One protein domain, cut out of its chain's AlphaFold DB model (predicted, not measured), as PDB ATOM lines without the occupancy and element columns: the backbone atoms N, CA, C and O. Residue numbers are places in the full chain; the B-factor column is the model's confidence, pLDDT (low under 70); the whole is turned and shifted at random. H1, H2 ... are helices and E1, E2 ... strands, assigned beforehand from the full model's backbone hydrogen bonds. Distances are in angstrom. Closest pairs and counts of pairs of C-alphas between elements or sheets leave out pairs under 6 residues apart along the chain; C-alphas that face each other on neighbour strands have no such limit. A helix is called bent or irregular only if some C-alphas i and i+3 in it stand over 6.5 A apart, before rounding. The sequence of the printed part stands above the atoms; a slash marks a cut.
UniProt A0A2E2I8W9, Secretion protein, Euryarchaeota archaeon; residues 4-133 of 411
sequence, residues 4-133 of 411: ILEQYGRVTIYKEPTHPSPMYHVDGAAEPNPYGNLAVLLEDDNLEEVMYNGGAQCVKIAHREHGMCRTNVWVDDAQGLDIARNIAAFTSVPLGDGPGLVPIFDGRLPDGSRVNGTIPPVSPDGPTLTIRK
ATOM      1  N   ILE A   4      -0.254 -48.805  30.956       94.69
ATOM      2  CA  ILE A   4      -0.987 -48.649  29.696       94.69
ATOM      3  C   ILE A   4      -2.004 -49.787  29.590       94.69
ATOM      4  O   ILE A   4      -1.642 -50.959  29.674       94.69
ATOM      5  N   LEU A   5      -3.271 -49.423  29.410       93.50
ATOM      6  CA  LEU A   5      -4.378 -50.350  29.198       93.50
ATOM      7  C   LEU A   5      -4.598 -50.620  27.711       93.50
ATOM      8  O   LEU A   5      -4.828 -51.762  27.328       93.50
ATOM      9  N   GLU A   6      -4.539 -49.574  26.883       95.75
ATOM     10  CA  GLU A   6      -4.815 -49.661  25.449       95.75
ATOM     11  C   GLU A   6      -4.191 -48.483  24.689       95.75
ATOM     12  O   GLU A   6      -4.018 -47.397  25.248       95.75
ATOM     13  N   GLN A   7      -3.860 -48.684  23.413       94.94
ATOM     14  CA  GLN A   7      -3.383 -47.626  22.527       94.94
ATOM     15  C   GLN A   7      -3.865 -47.874  21.094       94.94
ATOM     16  O   GLN A   7      -3.644 -48.953  20.543       94.94
ATOM     17  N   TYR A   8      -4.490 -46.870  20.478       95.62
ATOM     18  CA  TYR A   8      -4.961 -46.923  19.093       95.62
ATOM     19  C   TYR A   8      -5.013 -45.526  18.475       95.62
ATOM     20  O   TYR A   8      -5.391 -44.557  19.125       95.62
ATOM     21  N   GLY A   9      -4.645 -45.400  17.196       92.81
ATOM     22  CA  GLY A   9      -4.662 -44.111  16.498       92.81
ATOM     23  C   GLY A   9      -3.871 -43.028  17.245       92.81
ATOM     24  O   GLY A   9      -2.658 -43.146  17.401       92.81
ATOM     25  N   ARG A  10      -4.574 -41.978  17.689       93.44
ATOM     26  CA  ARG A  10      -4.035 -40.863  18.495       93.44
ATOM     27  C   ARG A  10      -4.350 -40.995  19.992       93.44
ATOM     28  O   ARG A  10      -4.209 -40.027  20.726       93.44
ATOM     29  N   VAL A  11      -4.848 -42.144  20.435       96.94
ATOM     30  CA  VAL A  11      -5.382 -42.358  21.782       96.94
ATOM     31  C   VAL A  11      -4.480 -43.300  22.566       96.94
ATOM     32  O   VAL A  11      -4.113 -44.370  22.081       96.94
ATOM     33  N   THR A  12      -4.169 -42.922  23.804       97.38
ATOM     34  CA  THR A  12      -3.524 -43.787  24.798       97.38
ATOM     35  C   THR A  12      -4.360 -43.809  26.073       97.38
ATOM     36  O   THR A  12      -4.627 -42.763  26.665       97.38
ATOM     37  N   ILE A  13      -4.756 -45.000  26.521       97.38
ATOM     38  CA  ILE A  13      -5.515 -45.205  27.756       97.38
ATOM     39  C   ILE A  13      -4.598 -45.832  28.801       97.38
ATOM     40  O   ILE A  13      -4.003 -46.881  28.556       97.38
ATOM     41  N   TYR A  14      -4.484 -45.220  29.978       96.75
ATOM     42  CA  TYR A  14      -3.591 -45.700  31.036       96.75
ATOM     43  C   TYR A  14      -4.133 -45.441  32.444       96.75
ATOM     44  O   TYR A  14      -4.975 -44.568  32.665       96.75
ATOM     45  N   LYS A  15      -3.652 -46.208  33.427       95.38
ATOM     46  CA  LYS A  15      -3.935 -45.984  34.852       95.38
ATOM     47  C   LYS A  15      -2.813 -45.208  35.520       95.38
ATOM     48  O   LYS A  15      -1.642 -45.581  35.445       95.38
ATOM     49  N   GLU A  16      -3.208 -44.176  36.255       92.12
ATOM     50  CA  GLU A  16      -2.339 -43.433  37.161       92.12
ATOM     51  C   GLU A  16      -2.474 -44.003  38.582       92.12
ATOM     52  O   GLU A  16      -3.595 -44.224  39.044       92.12
ATOM     53  N   PRO A  17      -1.378 -44.181  39.344       89.19
ATOM     54  CA  PRO A  17      -1.454 -44.679  40.722       89.19
ATOM     55  C   PRO A  17      -2.291 -43.803  41.670       89.19
ATOM     56  O   PRO A  17      -2.735 -44.263  42.718       89.19
ATOM     57  N   THR A  18      -2.466 -42.527  41.329       90.62
ATOM     58  CA  THR A  18      -3.084 -41.502  42.178       90.62
ATOM     59  C   THR A  18      -4.571 -41.291  41.910       90.62
ATOM     60  O   THR A  18      -5.187 -40.480  42.600       90.62
ATOM     61  N   HIS A  19      -5.160 -41.969  40.920       90.75
ATOM     62  CA  HIS A  19      -6.553 -41.750  40.541       90.75
ATOM     63  C   HIS A  19      -7.278 -43.074  40.231       90.75
ATOM     64  O   HIS A  19      -6.731 -43.915  39.523       90.75
ATOM     65  N   PRO A  20      -8.517 -43.282  40.722       91.44
ATOM     66  CA  PRO A  20      -9.233 -44.547  40.528       91.44
ATOM     67  C   PRO A  20      -9.717 -44.778  39.087       91.44
ATOM     68  O   PRO A  20      -9.803 -45.920  38.644       91.44
ATOM     69  N   SER A  21     -10.057 -43.713  38.357       93.62
ATOM     70  CA  SER A  21     -10.456 -43.795  36.942       93.62
ATOM     71  C   SER A  21      -9.240 -43.742  36.013       93.62
ATOM     72  O   SER A  21      -8.368 -42.902  36.268       93.62
ATOM     73  N   PRO A  22      -9.216 -44.530  34.920       96.25
ATOM     74  CA  PRO A  22      -8.211 -44.406  33.866       96.25
ATOM     75  C   PRO A  22      -8.188 -43.010  33.228       96.25
ATOM     76  O   PRO A  22      -9.189 -42.281  33.242       96.25
ATOM     77  N   MET A  23      -7.047 -42.661  32.644       97.12
ATOM     78  CA  MET A  23      -6.879 -41.520  31.753       97.12
ATOM     79  C   MET A  23      -7.048 -41.978  30.303       97.12
ATOM     80  O   MET A  23      -6.416 -42.943  29.894       97.12
ATOM     81  N   TYR A  24      -7.874 -41.266  29.546       97.88
ATOM     82  CA  TYR A  24      -7.998 -41.308  28.094       97.88
ATOM     83  C   TYR A  24      -7.239 -40.096  27.541       97.88
ATOM     84  O   TYR A  24      -7.674 -38.953  27.688       97.88
ATOM     85  N   HIS A  25      -6.063 -40.326  26.976       97.31
ATOM     86  CA  HIS A  25      -5.217 -39.272  26.428       97.31
ATOM     87  C   HIS A  25      -5.354 -39.252  24.914       97.31
ATOM     88  O   HIS A  25      -5.084 -40.267  24.278       97.31
ATOM     89  N   VAL A  26      -5.731 -38.111  24.343       96.19
ATOM     90  CA  VAL A  26      -5.750 -37.899  22.890       96.19
ATOM     91  C   VAL A  26      -4.634 -36.945  22.466       96.19
ATOM     92  O   VAL A  26      -4.498 -35.856  23.021       96.19
ATOM     93  N   ASP A  27      -3.833 -37.364  21.490       93.75
ATOM     94  CA  ASP A  27      -2.758 -36.574  20.897       93.75
ATOM     95  C   ASP A  27      -3.288 -35.637  19.802       93.75
ATOM     96  O   ASP A  27      -4.046 -36.032  18.911       93.75
ATOM     97  N   GLY A  28      -2.807 -34.394  19.818       87.12
ATOM     98  CA  GLY A  28      -3.196 -33.357  18.861       87.12
ATOM     99  C   GLY A  28      -4.378 -32.503  19.327       87.12
ATOM    100  O   GLY A  28      -4.948 -32.706  20.393       87.12
ATOM    101  N   ALA A  29      -4.712 -31.492  18.525       83.81
ATOM    102  CA  ALA A  29      -5.809 -30.567  18.793       83.81
ATOM    103  C   ALA A  29      -6.933 -30.753  17.770       83.81
ATOM    104  O   ALA A  29      -6.686 -31.193  16.646       83.81
ATOM    105  N   ALA A  30      -8.153 -30.381  18.157       85.81
ATOM    106  CA  ALA A  30      -9.275 -30.302  17.232       85.81
ATOM    107  C   ALA A  30      -8.995 -29.250  16.147       85.81
ATOM    108  O   ALA A  30      -8.552 -28.139  16.453       85.81
ATOM    109  N   GLU A  31      -9.296 -29.567  14.888       87.88
ATOM    110  CA  GLU A  31      -9.381 -28.542  13.842       87.88
ATOM    111  C   GLU A  31     -10.571 -27.601  14.116       87.88
ATOM    112  O   GLU A  31     -11.512 -28.003  14.804       87.88
ATOM    113  N   PRO A  32     -10.580 -26.349  13.616       89.44
ATOM    114  CA  PRO A  32     -11.694 -25.428  13.834       89.44
ATOM    115  C   PRO A  32     -13.036 -26.018  13.382       89.44
ATOM    116  O   PRO A  32     -13.242 -26.301  12.204       89.44
ATOM    117  N   ASN A  33     -13.961 -26.188  14.326       91.25
ATOM    118  CA  ASN A  33     -15.246 -26.838  14.094       91.25
ATOM    119  C   ASN A  33     -16.318 -26.333  15.094       91.25
ATOM    120  O   ASN A  33     -15.963 -25.744  16.120       91.25
ATOM    121  N   PRO A  34     -17.621 -26.574  14.846       89.94
ATOM    122  CA  PRO A  34     -18.708 -26.104  15.719       89.94
ATOM    123  C   PRO A  34     -18.734 -26.696  17.140       89.94
ATOM    124  O   PRO A  34     -19.372 -26.117  18.021       89.94
ATOM    125  N   TYR A  35     -18.061 -27.824  17.369       92.00
ATOM    126  CA  TYR A  35     -17.956 -28.542  18.646       92.00
ATOM    127  C   TYR A  35     -16.666 -28.222  19.420       92.00
ATOM    128  O   TYR A  35     -16.436 -28.783  20.493       92.00
ATOM    129  N   GLY A  36     -15.820 -27.325  18.901       92.94
ATOM    130  CA  GLY A  36     -14.576 -26.911  19.547       92.94
ATOM    131  C   GLY A  36     -13.684 -28.098  19.919       92.94
ATOM    132  O   GLY A  36     -13.549 -29.055  19.153       92.94
ATOM    133  N   ASN A  37     -13.102 -28.056  21.121       94.00
ATOM    134  CA  ASN A  37     -12.215 -29.117  21.603       94.00
ATOM    135  C   ASN A  37     -12.943 -30.440  21.894       94.00
ATOM    136  O   ASN A  37     -12.276 -31.455  22.061       94.00
ATOM    137  N   LEU A  38     -14.282 -30.472  21.944       95.06
ATOM    138  CA  LEU A  38     -15.011 -31.734  22.119       95.06
ATOM    139  C   LEU A  38     -14.945 -32.620  20.869       95.06
ATOM    140  O   LEU A  38     -15.116 -33.830  20.989       95.06
ATOM    141  N   ALA A  39     -14.660 -32.056  19.690       93.88
ATOM    142  CA  ALA A  39     -14.672 -32.790  18.424       93.88
ATOM    143  C   ALA A  39     -13.766 -34.028  18.415       93.88
ATOM    144  O   ALA A  39     -14.209 -35.088  17.991       93.88
ATOM    145  N   VAL A  40     -12.557 -33.937  18.985       94.00
ATOM    146  CA  VAL A  40     -11.617 -35.076  19.047       94.00
ATOM    147  C   VAL A  40     -12.155 -36.266  19.847       94.00
ATOM    148  O   VAL A  40     -11.681 -37.383  19.681       94.00
ATOM    149  N   LEU A  41     -13.133 -36.036  20.731       95.56
ATOM    150  CA  LEU A  41     -13.837 -37.091  21.461       95.56
ATOM    151  C   LEU A  41     -15.058 -37.573  20.665       95.56
ATOM    152  O   LEU A  41     -15.378 -38.758  20.648       95.56
ATOM    153  N   LEU A  42     -15.748 -36.662  19.976       92.69
ATOM    154  CA  LEU A  42     -16.909 -37.009  19.156       92.69
ATOM    155  C   LEU A  42     -16.546 -37.861  17.936       92.69
ATOM    156  O   LEU A  42     -17.386 -38.639  17.500       92.69
ATOM    157  N   GLU A  43     -15.313 -37.799  17.448       90.75
ATOM    158  CA  GLU A  43     -14.823 -38.618  16.328       90.75
ATOM    159  C   GLU A  43     -14.501 -40.075  16.710       90.75
ATOM    160  O   GLU A  43     -14.450 -40.930  15.834       90.75
ATOM    161  N   ASP A  44     -14.308 -40.398  17.996       94.00
ATOM    162  CA  ASP A  44     -13.926 -41.756  18.413       94.00
ATOM    163  C   ASP A  44     -15.144 -42.635  18.740       94.00
ATOM    164  O   ASP A  44     -15.798 -42.462  19.776       94.00
ATOM    165  N   ASP A  45     -15.475 -43.589  17.865       93.56
ATOM    166  CA  ASP A  45     -16.596 -44.525  18.054       93.56
ATOM    167  C   ASP A  45     -16.433 -45.447  19.280       93.56
ATOM    168  O   ASP A  45     -17.422 -45.995  19.773       93.56
ATOM    169  N   ASN A  46     -15.232 -45.567  19.864       94.75
ATOM    170  CA  ASN A  46     -15.044 -46.309  21.115       94.75
ATOM    171  C   ASN A  46     -15.650 -45.604  22.341       94.75
ATOM    172  O   ASN A  46     -15.782 -46.217  23.409       94.75
ATOM    173  N   LEU A  47     -16.068 -44.344  22.201       95.62
ATOM    174  CA  LEU A  47     -16.751 -43.589  23.244       95.62
ATOM    175  C   LEU A  47     -18.272 -43.775  23.170       95.62
ATOM    176  O   LEU A  47     -18.901 -43.614  22.127       95.62
ATOM    177  N   GLU A  48     -18.882 -44.099  24.308       93.81
ATOM    178  CA  GLU A  48     -20.337 -44.169  24.471       93.81
ATOM    179  C   GLU A  48     -20.926 -42.817  24.886       93.81
ATOM    180  O   GLU A  48     -21.985 -42.431  24.395       93.81
ATOM    181  N   GLU A  49     -20.240 -42.088  25.769       96.31
ATOM    182  CA  GLU A  49     -20.698 -40.792  26.271       96.31
ATOM    183  C   GLU A  49     -19.540 -39.802  26.429       96.31
ATOM    184  O   GLU A  49     -18.445 -40.178  26.855       96.31
ATOM    185  N   VAL A  50     -19.808 -38.529  26.134       97.75
ATOM    186  CA  VAL A  50     -18.916 -37.385  26.368       97.75
ATOM    187  C   VAL A  50     -19.624 -36.400  27.297       97.75
ATOM    188  O   VAL A  50     -20.731 -35.952  27.007       97.75
ATOM    189  N   MET A  51     -18.992 -36.073  28.423       98.25
ATOM    190  CA  MET A  51     -19.561 -35.274  29.511       98.25
ATOM    191  C   MET A  51     -18.672 -34.069  29.821       98.25
ATOM    192  O   MET A  51     -17.590 -34.199  30.404       98.25
ATOM    193  N   TYR A  52     -19.155 -32.887  29.456       97.75
ATOM    194  CA  TYR A  52     -18.584 -31.598  29.822       97.75
ATOM    195  C   TYR A  52     -19.394 -30.981  30.969       97.75
ATOM    196  O   TYR A  52     -20.597 -30.760  30.839       97.75
ATOM    197  N   ASN A  53     -18.724 -30.693  32.088       96.44
ATOM    198  CA  ASN A  53     -19.338 -30.259  33.349       96.44
ATOM    199  C   ASN A  53     -18.754 -28.913  33.829       96.44
ATOM    200  O   ASN A  53     -18.411 -28.777  35.006       96.44
ATOM    201  N   GLY A  54     -18.581 -27.957  32.911       94.06
ATOM    202  CA  GLY A  54     -17.951 -26.659  33.181       94.06
ATOM    203  C   GLY A  54     -16.417 -26.683  33.135       94.06
ATOM    204  O   GLY A  54     -15.779 -27.735  33.254       94.06
ATOM    205  N   GLY A  55     -15.811 -25.506  32.977       93.25
ATOM    206  CA  GLY A  55     -14.383 -25.343  32.688       93.25
ATOM    207  C   GLY A  55     -13.435 -25.557  33.868       93.25
ATOM    208  O   GLY A  55     -12.218 -25.593  33.690       93.25
ATOM    209  N   ALA A  56     -13.967 -25.754  35.075       93.88
ATOM    210  CA  ALA A  56     -13.176 -26.077  36.265       93.88
ATOM    211  C   ALA A  56     -12.652 -27.528  36.279       93.88
ATOM    212  O   ALA A  56     -11.845 -27.890  37.140       93.88
ATOM    213  N   GLN A  57     -13.098 -28.374  35.348       94.88
ATOM    214  CA  GLN A  57     -12.696 -29.773  35.258       94.88
ATOM    215  C   GLN A  57     -12.513 -30.226  33.809       94.88
ATOM    216  O   GLN A  57     -13.197 -29.767  32.901       94.88
ATOM    217  N   CYS A  58     -11.608 -31.186  33.595       96.25
ATOM    218  CA  CYS A  58     -11.460 -31.814  32.286       96.25
ATOM    219  C   CYS A  58     -12.719 -32.606  31.907       96.25
ATOM    220  O   CYS A  58     -13.411 -33.154  32.780       96.25
ATOM    221  N   VAL A  59     -12.948 -32.750  30.605       98.06
ATOM    222  CA  VAL A  59     -14.054 -33.539  30.050       98.06
ATOM    223  C   VAL A  59     -13.933 -34.992  30.518       98.06
ATOM    224  O   VAL A  59     -12.822 -35.534  30.620       98.06
ATOM    225  N   LYS A  60     -15.061 -35.624  30.851       98.25
ATOM    226  CA  LYS A  60     -15.132 -37.056  31.186       98.25
ATOM    227  C   LYS A  60     -15.783 -37.812  30.050       98.25
ATOM    228  O   LYS A  60     -16.624 -37.265  29.343       98.25
ATOM    229  N   ILE A  61     -15.401 -39.071  29.899       98.19
ATOM    230  CA  ILE A  61     -15.977 -39.947  28.884       98.19
ATOM    231  C   ILE A  61     -16.380 -41.277  29.507       98.19
ATOM    232  O   ILE A  61     -15.825 -41.681  30.532       98.19
ATOM    233  N   ALA A  62     -17.340 -41.952  28.884       96.94
ATOM    234  CA  ALA A  62     -17.584 -43.372  29.093       96.94
ATOM    235  C   ALA A  62     -17.029 -44.134  27.882       96.94
ATOM    236  O   ALA A  62     -17.586 -44.052  26.790       96.94
ATOM    237  N   HIS A  63     -15.921 -44.853  28.063       96.00
ATOM    238  CA  HIS A  63     -15.353 -45.743  27.054       96.00
ATOM    239  C   HIS A  63     -16.123 -47.062  27.046       96.00
ATOM    240  O   HIS A  63     -16.404 -47.629  28.108       96.00
ATOM    241  N   ARG A  64     -16.411 -47.596  25.858       90.62
ATOM    242  CA  ARG A  64     -17.192 -48.834  25.692       90.62
ATOM    243  C   ARG A  64     -16.557 -50.045  26.384       90.62
ATOM    244  O   ARG A  64     -17.285 -50.922  26.843       90.62
ATOM    245  N   GLU A  65     -15.227 -50.070  26.489       91.19
ATOM    246  CA  GLU A  65     -14.477 -51.145  27.165       91.19
ATOM    247  C   GLU A  65     -13.963 -50.782  28.568       91.19
ATOM    248  O   GLU A  65     -14.047 -51.600  29.484       91.19
ATOM    249  N   HIS A  66     -13.475 -49.550  28.771       92.75
ATOM    250  CA  HIS A  66     -12.783 -49.144  30.007       92.75
ATOM    251  C   HIS A  66     -13.683 -48.376  30.981       92.75
ATOM    252  O   HIS A  66     -13.246 -48.000  32.070       92.75
ATOM    253  N   GLY A  67     -14.952 -48.165  30.623       91.81
ATOM    254  CA  GLY A  67     -15.916 -47.440  31.440       91.81
ATOM    255  C   GLY A  67     -15.549 -45.965  31.592       91.81
ATOM    256  O   GLY A  67     -15.072 -45.328  30.660       91.81
ATOM    257  N   MET A  68     -15.799 -45.399  32.772       96.44
ATOM    258  CA  MET A  68     -15.569 -43.975  33.021       96.44
ATOM    259  C   MET A  68     -14.077 -43.625  33.013       96.44
ATOM    260  O   MET A  68     -13.325 -44.112  33.861       96.44
ATOM    261  N   CYS A  69     -13.665 -42.719  32.124       97.50
ATOM    262  CA  CYS A  69     -12.301 -42.193  32.065       97.50
ATOM    263  C   CYS A  69     -12.264 -40.666  32.214       97.50
ATOM    264  O   CYS A  69     -13.198 -39.937  31.856       97.50
ATOM    265  N   ARG A  70     -11.144 -40.174  32.746       97.25
ATOM    266  CA  ARG A  70     -10.750 -38.762  32.642       97.25
ATOM    267  C   ARG A  70     -10.102 -38.532  31.286       97.25
ATOM    268  O   ARG A  70      -9.551 -39.472  30.736       97.25
ATOM    269  N   THR A  71     -10.121 -37.302  30.788       97.88
ATOM    270  CA  THR A  71      -9.403 -36.949  29.560       97.88
ATOM    271  C   THR A  71      -8.341 -35.880  29.805       97.88
ATOM    272  O   THR A  71      -8.386 -35.162  30.806       97.88
ATOM    273  N   ASN A  72      -7.406 -35.742  28.868       96.62
ATOM    274  CA  ASN A  72      -6.528 -34.575  28.764       96.62
ATOM    275  C   ASN A  72      -7.214 -33.368  28.077       96.62
ATOM    276  O   ASN A  72      -6.580 -32.328  27.907       96.62
ATOM    277  N   VAL A  73      -8.497 -33.477  27.710       96.81
ATOM    278  CA  VAL A  73      -9.259 -32.429  27.018       96.81
ATOM    279  C   VAL A  73      -9.880 -31.462  28.025       96.81
ATOM    280  O   VAL A  73     -10.639 -31.852  28.919       96.81
ATOM    281  N   TRP A  74      -9.581 -30.176  27.845       96.19
ATOM    282  CA  TRP A  74     -10.149 -29.067  28.607       96.19
ATOM    283  C   TRP A  74     -10.903 -28.117  27.675       96.19
ATOM    284  O   TRP A  74     -10.478 -27.856  26.546       96.19
ATOM    285  N   VAL A  75     -12.023 -27.610  28.175       95.75
ATOM    286  CA  VAL A  75     -12.912 -26.649  27.515       95.75
ATOM    287  C   VAL A  75     -13.203 -25.581  28.560       95.75
ATOM    288  O   VAL A  75     -13.588 -25.932  29.669       95.75
ATOM    289  N   ASP A  76     -12.966 -24.308  28.252       95.56
ATOM    290  CA  ASP A  76     -13.370 -23.216  29.144       95.56
ATOM    291  C   ASP A  76     -14.868 -22.896  28.992       95.56
ATOM    292  O   ASP A  76     -15.507 -23.295  28.018       95.56
ATOM    293  N   ASP A  77     -15.445 -22.164  29.946       95.44
ATOM    294  CA  ASP A  77     -16.887 -21.888  29.946       95.44
ATOM    295  C   ASP A  77     -17.355 -21.050  28.752       95.44
ATOM    296  O   ASP A  77     -18.499 -21.200  28.321       95.44
ATOM    297  N   ALA A  78     -16.496 -20.192  28.195       95.00
ATOM    298  CA  ALA A  78     -16.851 -19.401  27.022       95.00
ATOM    299  C   ALA A  78     -16.992 -20.313  25.795       95.00
ATOM    300  O   ALA A  78     -18.029 -20.294  25.128       95.00
ATOM    301  N   GLN A  79     -16.009 -21.186  25.565       94.88
ATOM    302  CA  GLN A  79     -16.065 -22.196  24.514       94.88
ATOM    303  C   GLN A  79     -17.218 -23.183  24.753       94.88
ATOM    304  O   GLN A  79     -17.950 -23.502  23.819       94.88
ATOM    305  N   GLY A  80     -17.421 -23.644  25.988       94.69
ATOM    306  CA  GLY A  80     -18.513 -24.550  26.346       94.69
ATOM    307  C   GLY A  80     -19.893 -23.960  26.048       94.69
ATOM    308  O   GLY A  80     -20.766 -24.657  25.526       94.69
ATOM    309  N   LEU A  81     -20.082 -22.664  26.312       94.31
ATOM    310  CA  LEU A  81     -21.316 -21.945  25.997       94.31
ATOM    311  C   LEU A  81     -21.528 -21.801  24.485       94.31
ATOM    312  O   LEU A  81     -22.651 -21.978  24.008       94.31
ATOM    313  N   ASP A  82     -20.472 -21.511  23.726       93.69
ATOM    314  CA  ASP A  82     -20.549 -21.419  22.266       93.69
ATOM    315  C   ASP A  82     -20.875 -22.776  21.633       93.69
ATOM    316  O   ASP A  82     -21.750 -22.856  20.769       93.69
ATOM    317  N   ILE A  83     -20.267 -23.862  22.120       93.62
ATOM    318  CA  ILE A  83     -20.614 -25.224  21.694       93.62
ATOM    319  C   ILE A  83     -22.084 -25.520  22.015       93.62
ATOM    320  O   ILE A  83     -22.816 -25.999  21.148       93.62
ATOM    321  N   ALA A  84     -22.549 -25.202  23.227       93.00
ATOM    322  CA  ALA A  84     -23.938 -25.427  23.621       93.00
ATOM    323  C   ALA A  84     -24.925 -24.671  22.716       93.00
ATOM    324  O   ALA A  84     -25.924 -25.245  22.283       93.00
ATOM    325  N   ARG A  85     -24.621 -23.415  22.366       91.00
ATOM    326  CA  ARG A  85     -25.422 -22.611  21.427       91.00
ATOM    327  C   ARG A  85     -25.417 -23.190  20.017       91.00
ATOM    328  O   ARG A  85     -26.481 -23.278  19.406       91.00
ATOM    329  N   ASN A  86     -24.256 -23.614  19.518       89.75
ATOM    330  CA  ASN A  86     -24.139 -24.248  18.206       89.75
ATOM    331  C   ASN A  86     -24.978 -25.527  18.140       89.75
ATOM    332  O   ASN A  86     -25.709 -25.728  17.173       89.75
ATOM    333  N   ILE A  87     -24.927 -26.363  19.182       88.56
ATOM    334  CA  ILE A  87     -25.734 -27.583  19.256       88.56
ATOM    335  C   ILE A  87     -27.229 -27.247  19.341       88.56
ATOM    336  O   ILE A  87     -28.017 -27.792  18.571       88.56
ATOM    337  N   ALA A  88     -27.629 -26.333  20.227       86.44
ATOM    338  CA  ALA A  88     -29.032 -25.948  20.404       86.44
ATOM    339  C   ALA A  88     -29.657 -25.334  19.136       86.44
ATOM    340  O   ALA A  88     -30.850 -25.506  18.874       86.44
ATOM    341  N   ALA A  89     -28.853 -24.674  18.297       83.31
ATOM    342  CA  ALA A  89     -29.309 -24.175  17.004       83.31
ATOM    343  C   ALA A  89     -29.792 -25.310  16.078       83.31
ATOM    344  O   ALA A  89     -30.797 -25.139  15.386       83.31
ATOM    345  N   PHE A  90     -29.161 -26.492  16.115       75.81
ATOM    346  CA  PHE A  90     -29.631 -27.668  15.366       75.81
ATOM    347  C   PHE A  90     -30.944 -28.239  15.915       75.81
ATOM    348  O   PHE A  90     -31.690 -28.885  15.182       75.81
ATOM    349  N   THR A  91     -31.261 -27.982  17.186       71.00
ATOM    350  CA  THR A  91     -32.446 -28.532  17.862       71.00
ATOM    351  C   THR A  91     -33.635 -27.568  17.860       71.00
ATOM    352  O   THR A  91     -34.704 -27.905  18.367       71.00
ATOM    353  N   SER A  92     -33.486 -26.389  17.233       73.56
ATOM    354  CA  SER A  92     -34.486 -25.307  17.226       73.56
ATOM    355  C   SER A  92     -34.890 -24.845  18.634       73.56
ATOM    356  O   SER A  92     -36.023 -24.407  18.843       73.56
ATOM    357  N   VAL A  93     -33.978 -24.952  19.605       78.62
ATOM    358  CA  VAL A  93     -34.205 -24.495  20.978       78.62
ATOM    359  C   VAL A  93     -33.553 -23.121  21.171       78.62
ATOM    360  O   VAL A  93     -32.347 -22.988  20.959       78.62
ATOM    361  N   PRO A  94     -34.309 -22.086  21.585       83.94
ATOM    362  CA  PRO A  94     -33.753 -20.763  21.850       83.94
ATOM    363  C   PRO A  94     -33.018 -20.759  23.203       83.94
ATOM    364  O   PRO A  94     -33.569 -20.355  24.225       83.94
ATOM    365  N   LEU A  95     -31.781 -21.265  23.217       88.69
ATOM    366  CA  LEU A  95     -30.966 -21.416  24.428       88.69
ATOM    367  C   LEU A  95     -30.559 -20.056  25.020       88.69
ATOM    368  O   LEU A  95     -29.945 -19.231  24.341       88.69
ATOM    369  N   GLY A  96     -30.849 -19.847  26.302       88.19
ATOM    370  CA  GLY A  96     -30.496 -18.628  27.033       88.19
ATOM    371  C   GLY A  96     -31.244 -18.492  28.359       88.19
ATOM    372  O   GLY A  96     -32.079 -19.322  28.700       88.19
ATOM    373  N   ASP A  97     -30.951 -17.430  29.101       85.06
ATOM    374  CA  ASP A  97     -31.544 -17.107  30.408       85.06
ATOM    375  C   ASP A  97     -32.499 -15.894  30.366       85.06
ATOM    376  O   ASP A  97     -33.124 -15.542  31.368       85.06
ATOM    377  N   GLY A  98     -32.630 -15.257  29.198       84.44
ATOM    378  CA  GLY A  98     -33.500 -14.106  28.964       84.44
ATOM    379  C   GLY A  98     -34.966 -14.460  28.656       84.44
ATOM    380  O   GLY A  98     -35.317 -15.626  28.464       84.44
ATOM    381  N   PRO A  99     -35.856 -13.453  28.562       79.06
ATOM    382  CA  PRO A  99     -37.265 -13.665  28.237       79.06
ATOM    383  C   PRO A  99     -37.459 -14.419  26.914       79.06
ATOM    384  O   PRO A  99     -36.929 -14.013  25.881       79.06
ATOM    385  N   GLY A 100     -38.246 -15.499  26.939       80.25
ATOM    386  CA  GLY A 100     -38.508 -16.339  25.763       80.25
ATOM    387  C   GLY A 100     -37.379 -17.313  25.406       80.25
ATOM    388  O   GLY A 100     -37.496 -18.023  24.408       80.25
ATOM    389  N   LEU A 101     -36.313 -17.362  26.208       86.06
ATOM    390  CA  LEU A 101     -35.227 -18.328  26.092       86.06
ATOM    391  C   LEU A 101     -35.364 -19.407  27.171       86.06
ATOM    392  O   LEU A 101     -36.024 -19.203  28.193       86.06
ATOM    393  N   VAL A 102     -34.743 -20.562  26.942       87.69
ATOM    394  CA  VAL A 102     -34.700 -21.654  27.922       87.69
ATOM    395  C   VAL A 102     -33.259 -22.039  28.258       87.69
ATOM    396  O   VAL A 102     -32.460 -22.214  27.341       87.69
ATOM    397  N   PRO A 103     -32.902 -22.212  29.547       90.69
ATOM    398  CA  PRO A 103     -31.535 -22.542  29.965       90.69
ATOM    399  C   PRO A 103     -31.216 -24.045  29.892       90.69
ATOM    400  O   PRO A 103     -30.147 -24.473  30.322       90.69
ATOM    401  N   ILE A 104     -32.149 -24.858  29.390       91.00
ATOM    402  CA  ILE A 104     -32.029 -26.310  29.230       91.00
ATOM    403  C   ILE A 104     -32.455 -26.659  27.810       91.00
ATOM    404  O   ILE A 104     -33.463 -26.139  27.322       91.00
ATOM    405  N   PHE A 105     -31.737 -27.578  27.172       87.19
ATOM    406  CA  PHE A 105     -32.168 -28.162  25.912       87.19
ATOM    407  C   PHE A 105     -31.864 -29.659  25.842       87.19
ATOM    408  O   PHE A 105     -30.867 -30.146  26.373       87.19
ATOM    409  N   ASP A 106     -32.734 -30.368  25.130       85.94
ATOM    410  CA  ASP A 106     -32.535 -31.737  24.674       85.94
ATOM    411  C   ASP A 106     -32.575 -31.730  23.140       85.94
ATOM    412  O   ASP A 106     -33.350 -30.982  22.534       85.94
ATOM    413  N   GLY A 107     -31.783 -32.578  22.494       80.94
ATOM    414  CA  GLY A 107     -31.947 -32.835  21.067       80.94
ATOM    415  C   GLY A 107     -30.890 -33.756  20.485       80.94
ATOM    416  O   GLY A 107     -30.439 -34.690  21.150       80.94
ATOM    417  N   ARG A 108     -30.545 -33.529  19.213       80.75
ATOM    418  CA  ARG A 108     -29.692 -34.427  18.435       80.75
ATOM    419  C   ARG A 108     -28.647 -33.700  17.613       80.75
ATOM    420  O   ARG A 108     -28.908 -32.627  17.071       80.75
ATOM    421  N   LEU A 109     -27.502 -34.353  17.479       85.94
ATOM    422  CA  LEU A 109     -26.475 -34.014  16.506       85.94
ATOM    423  C   LEU A 109     -26.801 -34.615  15.123       85.94
ATOM    424  O   LEU A 109     -27.631 -35.523  15.025       85.94
ATOM    425  N   PRO A 110     -26.155 -34.129  14.044       81.94
ATOM    426  CA  PRO A 110     -26.353 -34.650  12.687       81.94
ATOM    427  C   PRO A 110     -26.029 -36.142  12.509       81.94
ATOM    428  O   PRO A 110     -26.639 -36.792  11.665       81.94
ATOM    429  N   ASP A 111     -25.111 -36.687  13.310       81.88
ATOM    430  CA  ASP A 111     -24.772 -38.122  13.363       81.88
ATOM    431  C   ASP A 111     -25.849 -38.966  14.085       81.88
ATOM    432  O   ASP A 111     -25.771 -40.191  14.141       81.88
ATOM    433  N   GLY A 112     -26.870 -38.312  14.643       82.69
ATOM    434  CA  GLY A 112     -27.958 -38.913  15.400       82.69
ATOM    435  C   GLY A 112     -27.778 -38.843  16.913       82.69
ATOM    436  O   GLY A 112     -28.792 -38.985  17.603       82.69
ATOM    437  N   SER A 113     -26.559 -38.592  17.416       88.06
ATOM    438  CA  SER A 113     -26.193 -38.624  18.841       88.06
ATOM    439  C   SER A 113     -27.102 -37.737  19.685       88.06
ATOM    440  O   SER A 113     -27.443 -36.619  19.296       88.06
ATOM    441  N   ARG A 114     -27.507 -38.233  20.859       88.75
ATOM    442  CA  ARG A 114     -28.354 -37.479  21.794       88.75
ATOM    443  C   ARG A 114     -27.519 -36.456  22.540       88.75
ATOM    444  O   ARG A 114     -26.452 -36.800  23.041       88.75
ATOM    445  N   VAL A 115     -28.052 -35.253  22.708       91.06
ATOM    446  CA  VAL A 115     -27.430 -34.222  23.541       91.06
ATOM    447  C   VAL A 115     -28.427 -33.685  24.544       91.06
ATOM    448  O   VAL A 115     -29.542 -33.314  24.180       91.06
ATOM    449  N   ASN A 116     -27.986 -33.611  25.792       93.38
ATOM    450  CA  ASN A 116     -28.581 -32.770  26.814       93.38
ATOM    451  C   ASN A 116     -27.590 -31.652  27.154       93.38
ATOM    452  O   ASN A 116     -26.390 -31.912  27.280       93.38
ATOM    453  N   GLY A 117     -28.081 -30.426  27.297       94.19
ATOM    454  CA  GLY A 117     -27.253 -29.302  27.712       94.19
ATOM    455  C   GLY A 117     -27.976 -28.345  28.641       94.19
ATOM    456  O   GLY A 117     -29.192 -28.152  28.543       94.19
ATOM    457  N   THR A 118     -27.209 -27.735  29.542       95.25
ATOM    458  CA  THR A 118     -27.705 -26.725  30.483       95.25
ATOM    459  C   THR A 118     -26.741 -25.552  30.591       95.25
ATOM    460  O   THR A 118     -25.544 -25.696  30.341       95.25
ATOM    461  N   ILE A 119     -27.267 -24.377  30.922       94.88
ATOM    462  CA  ILE A 119     -26.483 -23.161  31.168       94.88
ATOM    463  C   ILE A 119     -26.910 -22.514  32.499       94.88
ATOM    464  O   ILE A 119     -28.006 -22.804  33.002       94.88
ATOM    465  N   PRO A 120     -26.095 -21.613  33.080       92.31
ATOM    466  CA  PRO A 120     -26.525 -20.806  34.216       92.31
ATOM    467  C   PRO A 120     -27.863 -20.091  33.930       92.31
ATOM    468  O   PRO A 120     -28.085 -19.652  32.802       92.31
ATOM    469  N   PRO A 121     -28.768 -19.971  34.920       90.69
ATOM    470  CA  PRO A 121     -28.603 -20.335  36.330       90.69
ATOM    471  C   PRO A 121     -28.910 -21.807  36.666       90.69
ATOM    472  O   PRO A 121     -28.797 -22.184  37.830       90.69
ATOM    473  N   VAL A 122     -29.315 -22.643  35.700       93.31
ATOM    474  CA  VAL A 122     -29.655 -24.058  35.962       93.31
ATOM    475  C   VAL A 122     -28.420 -24.864  36.351       93.31
ATOM    476  O   VAL A 122     -28.484 -25.691  37.261       93.31
ATOM    477  N   SER A 123     -27.294 -24.588  35.699       94.50
ATOM    478  CA  SER A 123     -25.979 -25.103  36.060       94.50
ATOM    479  C   SER A 123     -25.125 -23.969  36.648       94.50
ATOM    480  O   SER A 123     -24.545 -23.181  35.902       94.50
ATOM    481  N   PRO A 124     -25.068 -23.821  37.985       92.38
ATOM    482  CA  PRO A 124     -24.442 -22.658  38.624       92.38
ATOM    483  C   PRO A 124     -22.931 -22.564  38.370       92.38
ATOM    484  O   PRO A 124     -22.389 -21.463  38.348       92.38
ATOM    485  N   ASP A 125     -22.278 -23.702  38.135       93.12
ATOM    486  CA  ASP A 125     -20.827 -23.803  37.955       93.12
ATOM    487  C   ASP A 125     -20.372 -23.654  36.489       93.12
ATOM    488  O   ASP A 125     -19.210 -23.905  36.181       93.12
ATOM    489  N   GLY A 126     -21.276 -23.269  35.578       93.69
ATOM    490  CA  GLY A 126     -20.984 -23.067  34.155       93.69
ATOM    491  C   GLY A 126     -21.848 -23.929  33.227       93.69
ATOM    492  O   GLY A 126     -22.698 -24.687  33.692       93.69
ATOM    493  N   PRO A 127     -21.701 -23.794  31.897       96.12
ATOM    494  CA  PRO A 127     -22.431 -24.609  30.928       96.12
ATOM    495  C   PRO A 127     -22.074 -26.096  31.046       96.12
ATOM    496  O   PRO A 127     -20.925 -26.452  31.304       96.12
ATOM    497  N   THR A 128     -23.044 -26.973  30.792       97.50
ATOM    498  CA  THR A 128     -22.835 -28.425  30.748       97.50
ATOM    499  C   THR A 128     -23.378 -29.031  29.461       97.50
ATOM    500  O   THR A 128     -24.358 -28.545  28.890       97.50
ATOM    501  N   LEU A 129     -22.734 -30.107  29.006       96.81
ATOM    502  CA  LEU A 129     -23.144 -30.905  27.853       96.81
ATOM    503  C   LEU A 129     -22.915 -32.385  28.150       96.81
ATOM    504  O   LEU A 129     -21.813 -32.786  28.518       96.81
ATOM    505  N   THR A 130     -23.942 -33.204  27.949       96.88
ATOM    506  CA  THR A 130     -23.840 -34.666  27.952       96.88
ATOM    507  C   THR A 130     -24.270 -35.179  26.589       96.88
ATOM    508  O   THR A 130     -25.426 -35.019  26.196       96.88
ATOM    509  N   ILE A 131     -23.329 -35.777  25.863       94.94
ATOM    510  CA  ILE A 131     -23.530 -36.306  24.516       94.94
ATOM    511  C   ILE A 131     -23.452 -37.825  24.594       94.94
ATOM    512  O   ILE A 131     -22.401 -38.369  24.927       94.94
ATOM    513  N   ARG A 132     -24.553 -38.507  24.282       93.44
ATOM    514  CA  ARG A 132     -24.621 -39.968  24.209       93.44
ATOM    515  C   ARG A 132     -24.562 -40.400  22.750       93.44
ATOM    516  O   ARG A 132     -25.478 -40.101  21.975       93.44
ATOM    517  N   LYS A 133     -23.473 -41.079  22.401       91.56
ATOM    518  CA  LYS A 133     -23.118 -41.438  21.031       91.56
ATOM    519  C   LYS A 133     -23.800 -42.717  20.568       91.56
ATOM    520  O   LYS A 133     -23.894 -43.702  21.311       91.56
TER     521      LYS A 133
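Overview. This is residues 4 to 133 of the 411 residues of the protein "Secretion protein" of Euryarchaeota archaeon (UniProt A0A2E2I8W9). One long, twisted sheet of nine strands forms a wall along the longest axis, with helices H1 and H2 packed on one face and the other face bare. H2 covers the E9, E8 and E7 end, H1 packs mainly on E4, and the link of residues 91 to 103 lies beyond H2 at the E7 end. The printed part has 130 residues, in the order E1 E2 E3 H1 E4 E5 E6 H2 E7 E8 E9; the mixed sheet runs E1 E2 E3 E6 E5 E4 E9 E8 E7. The class is mixed, helices and strands; the whole is compact, radius of gyration of the C-alphas 14.9 A, with an elongated outline of 50 by 30 by 24 A.

Arrangement. Three meanders, each strand the antiparallel neighbour of the one before, build the sheet: E1, residues 4 to 8, E2, 11 to 15, and E3, 23 to 26; E4, 47 to 53, E5, 60 to 63, and E6, 67 to 71; E7, 104 to 108, E8, 114 to 118, and E9, 128 to 132. E3 and E6 are parallel at 57 degrees, with N 24 and O 70 2.7 A apart. E6 is staggered, pairing with E5 over residues 67 to 70 and with E3 over 70 to 71. E4 and E9 are antiparallel at 172 degrees, with N 52 and O 129 2.8 A apart. H2, residues 77 to 90, is on the sheet at a height of 9.1 A, slantwise to the strands, at 50 degrees to E8 on the local plane. The closest C-alphas of H2 and E8 are those of Ala 84 and Gly 117, 6.5 A apart. H1, residues 36 to 42, is on the same face; its Leu 41 and Val 50 of E4 have the closest C-alphas, 7.1 A apart. H1 and H2 are close but not clearly touching: the C-alphas of Gly 36 and Ile 83 are 6.6 A apart. E3, H1 and E4 form a split strand-helix-strand unit, two strands of one sheet that are not neighbours, with a helix between them along the chain and E6 and E5 between them in the sheet, and its crossover is right-handed. O i to N i+4 pairs are within hydrogen-bond range in 9 of 10 cases in H2 and 1 of 3 in H1, where 3 of 4 O i to N i+3 pairs are.

Along the chain. E1 begins at C-alpha 4, (-0.987, -48.649, 29.696), and E9 ends at C-alpha 132, (-24.621, -39.968, 24.209). H2 measures 20.2 A, E4 16.9 A and H1 10.4 A. H1 is irregular, but only just: C-alphas 37 and 40 are 6.51 A apart.

Size, cuts and confidence. The C-alphas of Ile 4 and Pro 99 are the farthest apart, 50.4 A. The link from H2 to E7 is long, 13 residues. The printed part has no cut, and no printed residue is under 70 in pLDDT.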